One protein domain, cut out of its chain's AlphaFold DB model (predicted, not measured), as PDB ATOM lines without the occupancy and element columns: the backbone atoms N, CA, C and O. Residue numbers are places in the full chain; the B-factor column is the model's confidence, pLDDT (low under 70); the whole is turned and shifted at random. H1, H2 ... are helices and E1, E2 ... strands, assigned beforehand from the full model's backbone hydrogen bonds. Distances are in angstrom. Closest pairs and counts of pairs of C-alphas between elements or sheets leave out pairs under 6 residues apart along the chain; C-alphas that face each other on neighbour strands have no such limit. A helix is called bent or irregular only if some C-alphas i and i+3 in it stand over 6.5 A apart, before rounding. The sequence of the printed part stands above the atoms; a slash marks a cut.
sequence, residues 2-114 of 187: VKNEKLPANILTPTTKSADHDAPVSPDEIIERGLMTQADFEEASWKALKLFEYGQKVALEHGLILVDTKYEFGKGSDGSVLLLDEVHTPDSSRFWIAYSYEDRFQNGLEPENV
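What this domain is: This is residues 2 to 114 of the 187 residues of the protein "SAICAR synthetase" of Rhizophora mucronata (UniProt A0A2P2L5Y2). One long helix, H2, makes the backbone of an elongated body, and two small antiparallel ribbons follow one another along it: E2 and E3, a hairpin, beside its residues 39 to 51, and E1 and E4 beside its residues 48 to 60. Short helices lie at the two ends, H1 by the start of H2 and H3 by its last residues, and a long stretch with no named element, residues 2 to 26, comes before H1. The printed part has 113 residues with three named helices and four named strands, in the order H1 H2 E1 E2 E3 E4 H3, and its class is mixed, helices and strands. It is only just loose, close to compact, with a radius of gyration of the C-alphas of 16.1 A, and its C-alphas span 48 by 28 by 26 A.

How they stand to each other: H1, residues 27 to 32, is close but not clearly touching H2, residues 38 to 61; their closest C-alphas, of Ile 31 and Gln 38, are 6.2 A apart. The two run opposite ways at a shallow tilt of 22 degrees. The closest C-alphas of H2 and E1, residues 64 to 69, are those of Gln 56 and Leu 66, at 5.1 A. E1 runs on into E2, residues 72 to 75, across a break of 2 residues, at 50 degrees. E2 and E3, residues 81 to 84, are antiparallel at 138 degrees, with N 74 and O 82 within hydrogen-bond range at 2.9 A. The closest C-alphas of H2 and E3 are those of Ala 44 and Val 81, at 6.6 A. E4, residues 93 to 97, is the antiparallel neighbour of E1 at 160 degrees, with N 65 and O 96 within hydrogen-bond range at 2.8 A. H3, residues 98 to 106, is close but not clearly touching H2, about perpendicular at 83 degrees, with the C-alphas of Leu 60 and Ala 98 closest at 7.0 A. H1 and H3 are apart. Every O i to N i+4 pair is within hydrogen-bond range in H1 and H2, and 3 of 5 are in H3.

Where its parts are: H1 begins at C-alpha 27, (156.304, 153.541, 144.346). H2 is 34.8 A long, E1 13.7 A, E4 13.5 A and H3 13.8 A. H3 is irregular, with C-alphas 99 and 102 7.3 A apart, and ends at C-alpha 106, (171.301, 136.451, 169.996).

The domain as a whole: The two C-alphas farthest apart, of Asp 78 and Asn 107, are 52.3 A apart. The printed part has no cut and no long link. The mean pLDDT of the printed part is 94.6, and no printed residue is under 70.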
ATOM      1  N   VAL A   2     166.670 137.090 159.393       93.81
ATOM      2  CA  VAL A   2     165.897 136.509 160.501       93.81
ATOM      3  C   VAL A   2     164.982 137.571 161.116       93.81
ATOM      4  O   VAL A   2     165.152 138.766 160.883       93.81
ATOM      5  N   LYS A   3     163.965 137.143 161.873       93.88
ATOM      6  CA  LYS A   3     163.031 138.063 162.536       93.88
ATOM      7  C   LYS A   3     163.801 139.028 163.451       93.88
ATOM      8  O   LYS A   3     164.711 138.597 164.150       93.88
ATOM      9  N   ASN A   4     163.407 140.303 163.463       94.81
ATOM     10  CA  ASN A   4     163.993 141.373 164.286       94.81
ATOM     11  C   ASN A   4     165.448 141.755 163.931       94.81
ATOM     12  O   ASN A   4     166.070 142.529 164.657       94.81
ATOM     13  N   GLU A   5     165.991 141.251 162.818       96.62
ATOM     14  CA  GLU A   5     167.304 141.653 162.309       96.62
ATOM     15  C   GLU A   5     167.264 143.092 161.779       96.62
ATOM     16  O   GLU A   5     166.385 143.460 160.995       96.62
ATOM     17  N   LYS A   6     168.234 143.914 162.193       95.62
ATOM     18  CA  LYS A   6     168.377 145.284 161.695       95.62
ATOM     19  C   LYS A   6     168.665 145.279 160.191       95.62
ATOM     20  O   LYS A   6     169.617 144.651 159.731       95.62
ATOM     21  N   LEU A   7     167.882 146.045 159.434       96.69
ATOM     22  CA  LEU A   7     168.103 146.224 158.000       96.69
ATOM     23  C   LEU A   7     169.407 146.996 157.720       96.69
ATOM     24  O   LEU A   7     169.790 147.871 158.503       96.69
ATOM     25  N   PRO A   8     170.079 146.735 156.580       96.00
ATOM     26  CA  PRO A   8     171.306 147.444 156.210       96.00
ATOM     27  C   PRO A   8     171.079 148.939 155.938       96.00
ATOM     28  O   PRO A   8     172.014 149.730 156.049       96.00
ATOM     29  N   ALA A   9     169.851 149.327 155.586       96.94
ATOM     30  CA  ALA A   9     169.425 150.706 155.405       96.94
ATOM     31  C   ALA A   9     167.932 150.846 155.727       96.94
ATOM     32  O   ALA A   9     167.177 149.874 155.647       96.94
ATOM     33  N   ASN A  10     167.513 152.070 156.052       97.75
ATOM     34  CA  ASN A  10     166.102 152.410 156.184       97.75
ATOM     35  C   ASN A  10     165.413 152.293 154.820       97.75
ATOM     36  O   ASN A  10     165.976 152.684 153.797       97.75
ATOM     37  N   ILE A  11     164.192 151.763 154.817       96.38
ATOM     38  CA  ILE A  11     163.398 151.540 153.610       96.38
ATOM     39  C   ILE A  11     162.041 152.224 153.737       96.38
ATOM     40  O   ILE A  11     161.562 152.476 154.841       96.38
ATOM     41  N   LEU A  12     161.417 152.499 152.596       96.19
ATOM     42  CA  LEU A  12     160.031 152.941 152.525       96.19
ATOM     43  C   LEU A  12     159.146 151.763 152.133       96.19
ATOM     44  O   LEU A  12     159.426 151.064 151.161       96.19
ATOM     45  N   THR A  13     158.061 151.578 152.876       95.44
ATOM     46  CA  THR A  13     157.030 150.568 152.611       95.44
ATOM     47  C   THR A  13     155.668 151.264 152.581       95.44
ATOM     48  O   THR A  13     154.951 151.231 153.583       95.44
ATOM     49  N   PRO A  14     155.340 151.982 151.492       94.88
ATOM     50  CA  PRO A  14     154.137 152.792 151.455       94.88
ATOM     51  C   PRO A  14     152.874 151.930 151.447       94.88
ATOM     52  O   PRO A  14     152.846 150.815 150.915       94.88
ATOM     53  N   THR A  15     151.808 152.481 152.019       94.06
ATOM     54  CA  THR A  15     150.468 151.899 151.996       94.06
ATOM     55  C   THR A  15     149.461 152.910 151.457       94.06
ATOM     56  O   THR A  15     149.659 154.124 151.543       94.06
ATOM     57  N   THR A  16     148.370 152.427 150.871       90.81
ATOM     58  CA  THR A  16     147.214 153.273 150.561       90.81
ATOM     59  C   THR A  16     146.502 153.666 151.845       90.81
ATOM     60  O   THR A  16     146.393 152.826 152.729       90.81
ATOM     61  N   LYS A  17     145.913 154.862 151.889       84.88
ATOM     62  CA  LYS A  17     144.988 155.271 152.951       84.88
ATOM     63  C   LYS A  17     143.561 154.863 152.583       84.88
ATOM     64  O   LYS A  17     143.021 155.372 151.598       84.88
ATOM     65  N   SER A  18     142.965 153.948 153.339       83.06
ATOM     66  CA  SER A  18     141.593 153.464 153.117       83.06
ATOM     67  C   SER A  18     140.724 153.656 154.358       83.06
ATOM     68  O   SER A  18     141.235 153.783 155.465       83.06
ATOM     69  N   ALA A  19     139.401 153.670 154.176       71.19
ATOM     70  CA  ALA A  19     138.460 153.678 155.296       71.19
ATOM     71  C   ALA A  19     138.414 152.325 156.028       71.19
ATOM     72  O   ALA A  19     138.214 152.302 157.238       71.19
ATOM     73  N   ASP A  20     138.615 151.225 155.293       71.75
ATOM     74  CA  ASP A  20     138.535 149.870 155.842       71.75
ATOM     75  C   ASP A  20     139.922 149.377 156.278       71.75
ATOM     76  O   ASP A  20     140.174 149.185 157.466       71.75
ATOM     77  N   HIS A  21     140.845 149.210 155.322       76.88
ATOM     78  CA  HIS A  21     142.208 148.736 155.578       76.88
ATOM     79  C   HIS A  21     143.224 149.321 154.601       76.88
ATOM     80  O   HIS A  21     143.015 149.320 153.383       76.88
ATOM     81  N   ASP A  22     144.357 149.753 155.142       85.69
ATOM     82  CA  ASP A  22     145.513 150.168 154.361       85.69
ATOM     83  C   ASP A  22     146.167 148.953 153.688       85.69
ATOM     84  O   ASP A  22     146.365 147.906 154.308       85.69
ATOM     85  N   ALA A  23     146.518 149.088 152.408       89.00
ATOM     86  CA  ALA A  23     147.144 148.030 151.622       89.00
ATOM     87  C   ALA A  23     148.539 148.465 151.154       89.00
ATOM     88  O   ALA A  23     148.695 149.627 150.770       89.00
ATOM     89  N   PRO A  24     149.543 147.569 151.138       93.88
ATOM     90  CA  PRO A  24     150.840 147.862 150.537       93.88
ATOM     91  C   PRO A  24     150.692 148.331 149.088       93.88
ATOM     92  O   PRO A  24     149.894 147.778 148.331       93.88
ATOM     93  N   VAL A  25     151.473 149.337 148.704       94.25
ATOM     94  CA  VAL A  25     151.527 149.857 147.335       94.25
ATOM     95  C   VAL A  25     152.975 150.153 146.973       94.25
ATOM     96  O   VAL A  25     153.746 150.636 147.801       94.25
ATOM     97  N   SER A  26     153.375 149.830 145.750       94.25
ATOM     98  CA  SER A  26     154.716 150.151 145.267       94.25
ATOM     99  C   SER A  26     154.832 151.629 144.863       94.25
ATOM    100  O   SER A  26     153.833 152.254 144.497       94.25
ATOM    101  N   PRO A  27     156.048 152.207 144.888       93.19
ATOM    102  CA  PRO A  27     156.304 153.541 144.346       93.19
ATOM    103  C   PRO A  27     155.771 153.732 142.922       93.19
ATOM    104  O   PRO A  27     155.100 154.724 142.653       93.19
ATOM    105  N   ASP A  28     156.000 152.762 142.035       93.69
ATOM    106  CA  ASP A  28     155.563 152.842 140.638       93.69
ATOM    107  C   ASP A  28     154.031 152.892 140.541       93.69
ATOM    108  O   ASP A  28     153.477 153.763 139.869       93.69
ATOM    109  N   GLU A  29     153.328 152.048 141.303       94.94
ATOM    110  CA  GLU A  29     151.862 152.057 141.353       94.94
ATOM    111  C   GLU A  29     151.294 153.379 141.887       94.94
ATOM    112  O   GLU A  29     150.225 153.797 141.441       94.94
ATOM    113  N   ILE A  30     151.971 154.056 142.826       94.88
ATOM    114  CA  ILE A  30     151.544 155.378 143.322       94.88
ATOM    115  C   ILE A  30     151.495 156.386 142.168       94.88
ATOM    116  O   ILE A  30     150.523 157.140 142.050       94.88
ATOM    117  N   ILE A  31     152.521 156.385 141.315       96.00
ATOM    118  CA  ILE A  31     152.651 157.323 140.197       96.00
ATOM    119  C   ILE A  31     151.723 156.937 139.045       96.00
ATOM    120  O   ILE A  31     150.990 157.787 138.539       96.00
ATOM    121  N   GLU A  32     151.689 155.658 138.665       95.44
ATOM    122  CA  GLU A  32     150.841 155.150 137.579       95.44
ATOM    123  C   GLU A  32     149.351 155.375 137.849       95.44
ATOM    124  O   GLU A  32     148.589 155.717 136.943       95.44
ATOM    125  N   ARG A  33     148.927 155.234 139.110       94.69
ATOM    126  CA  ARG A  33     147.540 155.481 139.532       94.69
ATOM    127  C   ARG A  33     147.232 156.964 139.749       94.69
ATOM    128  O   ARG A  33     146.090 157.293 140.067       94.69
ATOM    129  N   GLY A  34     148.221 157.849 139.606       93.19
ATOM    130  CA  GLY A  34     148.070 159.287 139.817       93.19
ATOM    131  C   GLY A  34     147.757 159.670 141.264       93.19
ATOM    132  O   GLY A  34     147.130 160.702 141.491       93.19
ATOM    133  N   LEU A  35     148.159 158.845 142.242       91.88
ATOM    134  CA  LEU A  35     147.959 159.136 143.668       91.88
ATOM    135  C   LEU A  35     148.885 160.263 144.142       91.88
ATOM    136  O   LEU A  35     148.500 161.065 144.990       91.88
ATOM    137  N   MET A  36     150.093 160.336 143.579       94.44
ATOM    138  CA  MET A  36     151.044 161.435 143.757       94.44
ATOM    139  C   MET A  36     151.762 161.713 142.435       94.44
ATOM    140  O   MET A  36     151.869 160.837 141.578       94.44
ATOM    141  N   THR A  37     152.285 162.931 142.268       95.81
ATOM    142  CA  THR A  37     153.258 163.193 141.198       95.81
ATOM    143  C   THR A  37     154.622 162.615 141.576       95.81
ATOM    144  O   THR A  37     154.914 162.450 142.761       95.81
ATOM    145  N   GLN A  38     155.485 162.358 140.585       96.44
ATOM    146  CA  GLN A  38     156.851 161.873 140.830       96.44
ATOM    147  C   GLN A  38     157.611 162.797 141.795       96.44
ATOM    148  O   GLN A  38     158.196 162.331 142.766       96.44
ATOM    149  N   ALA A  39     157.541 164.109 141.557       97.06
ATOM    150  CA  ALA A  39     158.221 165.106 142.378       97.06
ATOM    151  C   ALA A  39     157.699 165.119 143.825       97.06
ATOM    152  O   ALA A  39     158.493 165.146 144.761       97.06
ATOM    153  N   ASP A  40     156.377 165.043 144.016       96.56
ATOM    154  CA  ASP A  40     155.790 165.009 145.361       96.56
ATOM    155  C   ASP A  40     156.181 163.735 146.116       96.56
ATOM    156  O   ASP A  40     156.474 163.784 147.311       96.56
ATOM    157  N   PHE A  41     156.183 162.589 145.428       96.38
ATOM    158  CA  PHE A  41     156.564 161.314 146.023       96.38
ATOM    159  C   PHE A  41     158.042 161.302 146.427       96.38
ATOM    160  O   PHE A  41     158.368 160.865 147.530       96.38
ATOM    161  N   GLU A  42     158.934 161.811 145.576       97.12
ATOM    162  CA  GLU A  42     160.363 161.942 145.882       97.12
ATOM    163  C   GLU A  42     160.606 162.868 147.081       97.12
ATOM    164  O   GLU A  42     161.368 162.518 147.985       97.12
ATOM    165  N   GLU A  43     159.924 164.017 147.133       97.69
ATOM    166  CA  GLU A  43     160.036 164.962 148.247       97.69
ATOM    167  C   GLU A  43     159.525 164.355 149.563       97.69
ATOM    168  O   GLU A  43     160.217 164.423 150.585       97.69
ATOM    169  N   ALA A  44     158.345 163.725 149.547       97.25
ATOM    170  CA  ALA A  44     157.778 163.050 150.716       97.25
ATOM    171  C   ALA A  44     158.673 161.894 151.189       97.25
ATOM    172  O   ALA A  44     158.960 161.780 152.381       97.25
ATOM    173  N   SER A  45     159.177 161.085 150.256       97.44
ATOM    174  CA  SER A  45     160.086 159.966 150.529       97.44
ATOM    175  C   SER A  45     161.380 160.433 151.190       97.44
ATOM    176  O   SER A  45     161.814 159.874 152.201       97.44
ATOM    177  N   TRP A  46     161.986 161.496 150.655       98.00
ATOM    178  CA  TRP A  46     163.189 162.090 151.226       98.00
ATOM    179  C   TRP A  46     162.936 162.643 152.635       98.00
ATOM    180  O   TRP A  46     163.711 162.351 153.553       98.00
ATOM    181  N   LYS A  47     161.832 163.380 152.839       98.06
ATOM    182  CA  LYS A  47     161.431 163.905 154.157       98.06
ATOM    183  C   LYS A  47     161.204 162.780 155.166       98.06
ATOM    184  O   LYS A  47     161.742 162.850 156.267       98.06
ATOM    185  N   ALA A  48     160.463 161.738 154.788       98.25
ATOM    186  CA  ALA A  48     160.170 160.584 155.633       98.25
ATOM    187  C   ALA A  48     161.450 159.888 156.114       98.25
ATOM    188  O   ALA A  48     161.643 159.696 157.313       98.25
ATOM    189  N   LEU A  49     162.370 159.574 155.196       98.31
ATOM    190  CA  LEU A  49     163.633 158.918 155.540       98.31
ATOM    191  C   LEU A  49     164.517 159.796 156.435       98.31
ATOM    192  O   LEU A  49     165.139 159.284 157.366       98.31
ATOM    193  N   LYS A  50     164.549 161.115 156.196       98.19
ATOM    194  CA  LYS A  50     165.307 162.061 157.028       98.19
ATOM    195  C   LYS A  50     164.729 162.212 158.431       98.19
ATOM    196  O   LYS A  50     165.487 162.222 159.399       98.19
ATOM    197  N   LEU A  51     163.405 162.295 158.550       98.06
ATOM    198  CA  LEU A  51     162.719 162.320 159.842       98.06
ATOM    199  C   LEU A  51     162.935 161.015 160.607       98.06
ATOM    200  O   LEU A  51     163.162 161.052 161.814       98.06
ATOM    201  N   PHE A  52     162.913 159.876 159.914       98.56
ATOM    202  CA  PHE A  52     163.123 158.577 160.539       98.56
ATOM    203  C   PHE A  52     164.554 158.417 161.051       98.56
ATOM    204  O   PHE A  52     164.746 158.046 162.206       98.56
ATOM    205  N   GLU A  53     165.552 158.789 160.245       98.44
ATOM    206  CA  GLU A  53     166.965 158.815 160.649       98.44
ATOM    207  C   GLU A  53     167.183 159.710 161.883       98.44
ATOM    208  O   GLU A  53     167.849 159.310 162.842       98.44
ATOM    209  N   TYR A  54     166.577 160.901 161.896       98.06
ATOM    210  CA  TYR A  54     166.635 161.799 163.049       98.06
ATOM    211  C   TYR A  54     165.958 161.199 164.290       98.06
ATOM    212  O   TYR A  54     166.545 161.202 165.372       98.06
ATOM    213  N   GLY A  55     164.756 160.637 164.136       97.69
ATOM    214  CA  GLY A  55     164.022 159.979 165.220       97.69
ATOM    215  C   GLY A  55     164.785 158.802 165.817       97.69
ATOM    216  O   GLY A  55     164.880 158.687 167.035       97.69
ATOM    217  N   GLN A  56     165.405 157.971 164.974       98.19
ATOM    218  CA  GLN A  56     166.259 156.867 165.411       98.19
ATOM    219  C   GLN A  56     167.444 157.358 166.241       98.19
ATOM    220  O   GLN A  56     167.745 156.768 167.278       98.19
ATOM    221  N   LYS A  57     168.098 158.445 165.814       98.12
ATOM    222  CA  LYS A  57     169.199 159.049 166.567       98.12
ATOM    223  C   LYS A  57     168.740 159.505 167.956       98.12
ATOM    224  O   LYS A  57     169.356 159.118 168.944       98.12
ATOM    225  N   VAL A  58     167.660 160.285 168.032       97.06
ATOM    226  CA  VAL A  58     167.136 160.816 169.306       97.06
ATOM    227  C   VAL A  58     166.660 159.688 170.226       97.06
ATOM    228  O   VAL A  58     166.975 159.682 171.413       97.06
ATOM    229  N   ALA A  59     165.940 158.700 169.687       97.06
ATOM    230  CA  ALA A  59     165.499 157.537 170.449       97.06
ATOM    231  C   ALA A  59     166.695 156.786 171.053       97.06
ATOM    232  O   ALA A  59     166.691 156.476 172.247       97.06
ATOM    233  N   LEU A  60     167.750 156.569 170.260       97.50
ATOM    234  CA  LEU A  60     168.946 155.854 170.698       97.50
ATOM    235  C   LEU A  60     169.714 156.603 171.788       97.50
ATOM    236  O   LEU A  60     170.117 155.984 172.772       97.50
ATOM    237  N   GLU A  61     169.859 157.926 171.662       97.56
ATOM    238  CA  GLU A  61     170.433 158.785 172.713       97.56
ATOM    239  C   GLU A  61     169.688 158.632 174.048       97.56
ATOM    240  O   GLU A  61     170.262 158.823 175.123       97.56
ATOM    241  N   HIS A  62     168.416 158.242 173.995       96.81
ATOM    242  CA  HIS A  62     167.547 158.074 175.148       96.81
ATOM    243  C   HIS A  62     167.311 156.614 175.562       96.81
ATOM    244  O   HIS A  62     166.510 156.378 176.463       96.81
ATOM    245  N   GLY A  63     168.057 155.661 174.992       96.88
ATOM    246  CA  GLY A  63     168.010 154.246 175.376       96.88
ATOM    247  C   GLY A  63     166.916 153.432 174.683       96.88
ATOM    248  O   GLY A  63     166.581 152.341 175.149       96.88
ATOM    249  N   LEU A  64     166.373 153.937 173.576       97.44
ATOM    250  CA  LEU A  64     165.318 153.302 172.791       97.44
ATOM    251  C   LEU A  64     165.783 153.007 171.360       97.44
ATOM    252  O   LEU A  64     166.629 153.698 170.804       97.44
ATOM    253  N   ILE A  65     165.187 152.004 170.729       97.69
ATOM    254  CA  ILE A  65     165.311 151.748 169.293       97.69
ATOM    255  C   ILE A  65     163.968 152.085 168.656       97.69
ATOM    256  O   ILE A  65     162.971 151.436 168.960       97.69
ATOM    257  N   LEU A  66     163.951 153.080 167.767       97.44
ATOM    258  CA  LEU A  66     162.815 153.340 166.885       97.44
ATOM    259  C   LEU A  66     162.880 152.356 165.706       97.44
ATOM    260  O   LEU A  66     163.765 152.451 164.850       97.44
ATOM    261  N   VAL A  67     161.968 151.387 165.709       96.62
ATOM    262  CA  VAL A  67     161.997 150.219 164.814       96.62
ATOM    263  C   VAL A  67     161.396 150.556 163.457       96.62
ATOM    264  O   VAL A  67     162.001 150.289 162.423       96.62
ATOM    265  N   ASP A  68     160.221 151.174 163.479       96.94
ATOM    266  CA  ASP A  68     159.484 151.669 162.324       96.94
ATOM    267  C   ASP A  68     158.507 152.763 162.775       96.94
ATOM    268  O   ASP A  68     158.259 152.943 163.970       96.94
ATOM    269  N   THR A  69     158.002 153.528 161.808       96.50
ATOM    270  CA  THR A  69     157.006 154.579 162.023       96.50
ATOM    271  C   THR A  69     156.180 154.790 160.761       96.50
ATOM    272  O   THR A  69     156.675 154.619 159.645       96.50
ATOM    273  N   LYS A  70     154.936 155.226 160.937       96.25
ATOM    274  CA  LYS A  70     154.085 155.767 159.874       96.25
ATOM    275  C   LYS A  70     154.222 157.292 159.841       96.25
ATOM    276  O   LYS A  70     154.279 157.919 160.895       96.25
ATOM    277  N   TYR A  71     154.238 157.876 158.646       97.56
ATOM    278  CA  TYR A  71     154.115 159.319 158.438       97.56
ATOM    279  C   TYR A  71     152.969 159.602 157.482       97.56
ATOM    280  O   TYR A  71     152.771 158.854 156.523       97.56
ATOM    281  N   GLU A  72     152.269 160.710 157.699       96.19
ATOM    282  CA  GLU A  72     151.292 161.221 156.748       96.19
ATOM    283  C   GLU A  72     151.771 162.549 156.171       96.19
ATOM    284  O   GLU A  72     152.195 163.448 156.897       96.19
ATOM    285  N   PHE A  73     151.700 162.671 154.849       95.94
ATOM    286  CA  PHE A  73     152.017 163.906 154.148       95.94
ATOM    287  C   PHE A  73     150.792 164.394 153.385       95.94
ATOM    288  O   PHE A  73     150.048 163.603 152.804       95.94
ATOM    289  N   GLY A  74     150.596 165.706 153.374       94.06
ATOM    290  CA  GLY A  74     149.578 166.371 152.571       94.06
ATOM    291  C   GLY A  74     150.179 167.440 151.672       94.06
ATOM    292  O   GLY A  74     151.366 167.754 151.754       94.06
ATOM    293  N   LYS A  75     149.336 168.017 150.816       94.06
ATOM    294  CA  LYS A  75     149.710 169.118 149.929       94.06
ATOM    295  C   LYS A  75     149.104 170.421 150.440       94.06
ATOM    296  O   LYS A  75     147.888 170.518 150.597       94.06
ATOM    297  N   GLY A  76     149.958 171.400 150.720       92.56
ATOM    298  CA  GLY A  76     149.556 172.752 151.084       92.56
ATOM    299  C   GLY A  76     148.857 173.470 149.928       92.56
ATOM    300  O   GLY A  76     148.969 173.078 148.765       92.56
ATOM    301  N   SER A  77     148.152 174.557 150.241       92.25
ATOM    302  CA  SER A  77     147.488 175.403 149.236       92.25
ATOM    303  C   SER A  77     148.468 176.081 148.271       92.25
ATOM    304  O   SER A  77     148.093 176.418 147.152       92.25
ATOM    305  N   ASP A  78     149.723 176.249 148.685       93.62
ATOM    306  CA  ASP A  78     150.845 176.738 147.881       93.62
ATOM    307  C   ASP A  78     151.547 175.634 147.069       93.62
ATOM    308  O   ASP A  78     152.489 175.909 146.327       93.62
ATOM    309  N   GLY A  79     151.090 174.384 147.193       93.06
ATOM    310  CA  GLY A  79     151.665 173.217 146.536       93.06
ATOM    311  C   GLY A  79     152.810 172.546 147.299       93.06
ATOM    312  O   GLY A  79     153.352 171.570 146.783       93.06
ATOM    313  N   SER A  80     153.166 173.011 148.499       94.69
ATOM    314  CA  SER A  80     154.221 172.402 149.320       94.69
ATOM    315  C   SER A  80     153.817 171.030 149.879       94.69
ATOM    316  O   SER A  80     152.653 170.797 150.209       94.69
ATOM    317  N   VAL A  81     154.778 170.110 150.021       96.12
ATOM    318  CA  VAL A  81     154.569 168.836 150.732       96.12
ATOM    319  C   VAL A  81     154.737 169.065 152.235       96.12
ATOM    320  O   VAL A  81     155.830 169.391 152.708       96.12
ATOM    321  N   LEU A  82     153.668 168.872 152.999       96.06
ATOM    322  CA  LEU A  82     153.617 169.135 154.436       96.06
ATOM    323  C   LEU A  82     153.526 167.828 155.219       96.06
ATOM    324  O   LEU A  82     152.748 166.951 154.856       96.06
ATOM    325  N   LEU A  83     154.306 167.716 156.296       95.50
ATOM    326  CA  LEU A  83     154.122 166.664 157.294       95.50
ATOM    327  C   LEU A  83     152.847 166.964 158.085       95.50
ATOM    328  O   LEU A  83     152.649 168.096 158.528       95.50
ATOM    329  N   LEU A  84     152.004 165.954 158.237       93.06
ATOM    330  CA  LEU A  84     150.741 166.004 158.962       93.06
ATOM    331  C   LEU A  84     150.709 164.899 160.024       93.06
ATOM    332  O   LEU A  84     151.670 164.144 160.172       93.06
ATOM    333  N   ASP A  85     149.564 164.797 160.701       92.69
ATOM    334  CA  ASP A  85     149.272 163.781 161.714       92.69
ATOM    335  C   ASP A  85     150.284 163.808 162.882       92.69
ATOM    336  O   ASP A  85     151.008 164.786 163.097       92.69
ATOM    337  N   GLU A  86     150.279 162.762 163.696       92.75
ATOM    338  CA  GLU A  86     151.249 162.543 164.761       92.75
ATOM    339  C   GLU A  86     152.585 161.959 164.261       92.75
ATOM    340  O   GLU A  86     152.685 161.347 163.196       92.75
ATOM    341  N   VAL A  87     153.641 162.141 165.058       95.12
ATOM    342  CA  VAL A  87     155.019 161.772 164.706       95.12
ATOM    343  C   VAL A  87     155.685 161.115 165.912       95.12
ATOM    344  O   VAL A  87     155.722 161.711 166.987       95.12
ATOM    345  N   HIS A  88     156.254 159.920 165.725       94.88
ATOM    346  CA  HIS A  88     157.059 159.218 166.743       94.88
ATOM    347  C   HIS A  88     156.326 158.952 168.068       94.88
ATOM    348  O   HIS A  88     156.929 158.947 169.142       94.88
ATOM    349  N   THR A  89     155.021 158.706 167.988       92.56
ATOM    350  CA  THR A  89     154.166 158.327 169.124       92.56
ATOM    351  C   THR A  89     154.071 156.800 169.260       92.56
ATOM    352  O   THR A  89     154.366 156.088 168.298       92.56
ATOM    353  N   PRO A  90     153.607 156.255 170.405       89.69
ATOM    354  CA  PRO A  90     153.331 154.816 170.542       89.69
ATOM    355  C   PRO A  90     152.286 154.258 169.558       89.69
ATOM    356  O   PRO A  90     152.147 153.043 169.418       89.69
ATOM    357  N   ASP A  91     151.506 155.135 168.924       88.88
ATOM    358  CA  ASP A  91     150.435 154.792 167.982       88.88
ATOM    359  C   ASP A  91     150.983 154.629 166.572       88.88
ATOM    360  O   ASP A  91     150.653 153.670 165.870       88.88
ATOM    361  N   SER A  92     151.851 155.561 166.190       92.50
ATOM    362  CA  SER A  92     152.454 155.637 164.866       92.50
ATOM    363  C   SER A  92     153.744 154.832 164.743       92.50
ATOM    364  O   SER A  92     154.179 154.593 163.619       92.50
ATOM    365  N   SER A  93     154.368 154.437 165.859       94.25
ATOM    366  CA  SER A  93     155.728 153.883 165.890       94.25
ATOM    367  C   SER A  93     155.900 152.702 166.841       94.25
ATOM    368  O   SER A  93     155.265 152.625 167.894       94.25
ATOM    369  N   ARG A  94     156.850 151.823 166.508       94.38
ATOM    370  CA  ARG A  94     157.329 150.756 167.396       94.38
ATOM    371  C   ARG A  94     158.640 151.152 168.067       94.38
ATOM    372  O   ARG A  94     159.581 151.591 167.400       94.38
ATOM    373  N   PHE A  95     158.707 150.949 169.380       95.31
ATOM    374  CA  PHE A  95     159.874 151.278 170.197       95.31
ATOM    375  C   PHE A  95     160.322 150.079 171.023       95.31
ATOM    376  O   PHE A  95     159.531 149.496 171.770       95.31
ATOM    377  N   TRP A  96     161.614 149.764 170.938       95.75
ATOM    378  CA  TRP A  96     162.255 148.745 171.767       95.75
ATOM    379  C   TRP A  96     163.235 149.346 172.766       95.75
ATOM    380  O   TRP A  96     163.769 150.435 172.562       95.75
ATOM    381  N   ILE A  97     163.505 148.602 173.831       96.19
ATOM    382  CA  ILE A  97     164.531 148.928 174.815       96.19
ATOM    383  C   ILE A  97     165.912 148.594 174.237       96.19
ATOM    384  O   ILE A  97     166.221 147.440 173.939       96.19
ATOM    385  N   ALA A  98     166.764 149.608 174.069       97.50
ATOM    386  CA  ALA A  98     168.012 149.456 173.321       97.50
ATOM    387  C   ALA A  98     169.018 148.521 174.004       97.50
ATOM    388  O   ALA A  98     169.676 147.732 173.331       97.50
ATOM    389  N   TYR A  99     169.134 148.592 175.334       97.19
ATOM    390  CA  TYR A  99     170.151 147.831 176.065       97.19
ATOM    391  C   TYR A  99     169.885 146.319 176.076       97.19
ATOM    392  O   TYR A  99     170.823 145.553 176.286       97.19
ATOM    393  N   SER A 100     168.638 145.883 175.860       97.25
ATOM    394  CA  SER A 100     168.269 144.463 175.874       97.25
ATOM    395  C   SER A 100     168.194 143.838 174.479       97.25
ATOM    396  O   SER A 100     168.142 142.616 174.371       97.25
ATOM    397  N   TYR A 101     168.238 144.637 173.406       97.44
ATOM    398  CA  TYR A 101     168.065 144.150 172.034       97.44
ATOM    399  C   TYR A 101     169.087 143.081 171.632       97.44
ATOM    400  O   TYR A 101     168.683 142.011 171.186       97.44
ATOM    401  N   GLU A 102     170.386 143.343 171.804       97.44
ATOM    402  CA  GLU A 102     171.438 142.448 171.301       97.44
ATOM    403  C   GLU A 102     171.391 141.072 171.980       97.44
ATOM    404  O   GLU A 102     171.395 140.045 171.305       97.44
ATOM    405  N   ASP A 103     171.276 141.045 173.311       98.00
ATOM    406  CA  ASP A 103     171.173 139.800 174.079       98.00
ATOM    407  C   ASP A 103     169.921 139.004 173.681       98.00
ATOM    408  O   ASP A 103     169.994 137.811 173.381       98.00
ATOM    409  N   ARG A 104     168.764 139.668 173.588       97.50
ATOM    410  CA  ARG A 104     167.511 139.007 173.205       97.50
ATOM    411  C   ARG A 104     167.572 138.479 171.775       97.50
ATOM    412  O   ARG A 104     167.172 137.342 171.542       97.50
ATOM    413  N   PHE A 105     168.134 139.248 170.845       97.44
ATOM    414  CA  PHE A 105     168.311 138.839 169.455       97.44
ATOM    415  C   PHE A 105     169.216 137.603 169.330       97.44
ATOM    416  O   PHE A 105     168.829 136.628 168.685       97.44
ATOM    417  N   GLN A 106     170.372 137.591 170.005       97.12
ATOM    418  CA  GLN A 106     171.301 136.451 169.996       97.12
ATOM    419  C   GLN A 106     170.691 135.177 170.595       97.12
ATOM    420  O   GLN A 106     170.997 134.073 170.144       97.12
ATOM    421  N   ASN A 107     169.799 135.323 171.578       97.19
ATOM    422  CA  ASN A 107     169.084 134.213 172.206       97.19
ATOM    423  C   ASN A 107     167.772 133.833 171.487       97.19
ATOM    424  O   ASN A 107     167.059 132.943 171.952       97.19
ATOM    425  N   GLY A 108     167.425 134.486 170.370       95.50
ATOM    426  CA  GLY A 108     166.184 134.222 169.633       95.50
ATOM    427  C   GLY A 108     164.908 134.616 170.389       95.50
ATOM    428  O   GLY A 108     163.845 134.050 170.139       95.50
ATOM    429  N   LEU A 109     165.011 135.558 171.327       95.38
ATOM    430  CA  LEU A 109     163.903 136.098 172.112       95.38
ATOM    431  C   LEU A 109     163.285 137.322 171.422       95.38
ATOM    432  O   LEU A 109     163.955 138.064 170.703       95.38
ATOM    433  N   GLU A 110     162.001 137.578 171.687       92.62
ATOM    434  CA  GLU A 110     161.354 138.815 171.235       92.62
ATOM    435  C   GLU A 110     161.986 140.039 171.908       92.62
ATOM    436  O   GLU A 110     162.232 139.982 173.119       92.62
ATOM    437  N   PRO A 111     162.204 141.145 171.175       94.44
ATOM    438  CA  PRO A 111     162.649 142.405 171.740       94.44
ATOM    439  C   PRO A 111     161.705 142.896 172.828       94.44
ATOM    440  O   PRO A 111     160.486 142.722 172.773       94.44
ATOM    441  N   GLU A 112     162.286 143.544 173.822       93.31
ATOM    442  CA  GLU A 112     161.516 144.224 174.846       93.31
ATOM    443  C   GLU A 112     160.937 145.513 174.258       93.31
ATOM    444  O   GLU A 112     161.687 146.385 173.819       93.31
ATOM    445  N   ASN A 113     159.608 145.607 174.205       90.00
ATOM    446  CA  ASN A 113     158.881 146.706 173.574       90.00
ATOM    447  C   ASN A 113     158.146 147.580 174.595       90.00
ATOM    448  O   ASN A 113     157.763 147.117 175.669       90.00
ATOM    449  N   VAL A 114     157.926 148.841 174.222       85.50
ATOM    450  CA  VAL A 114     157.123 149.818 174.986       85.50
ATOM    451  C   VAL A 114     155.827 150.173 174.240       85.50
ATOM    452  O   VAL A 114     154.996 150.925 174.734       85.50
TER     453      VAL A 114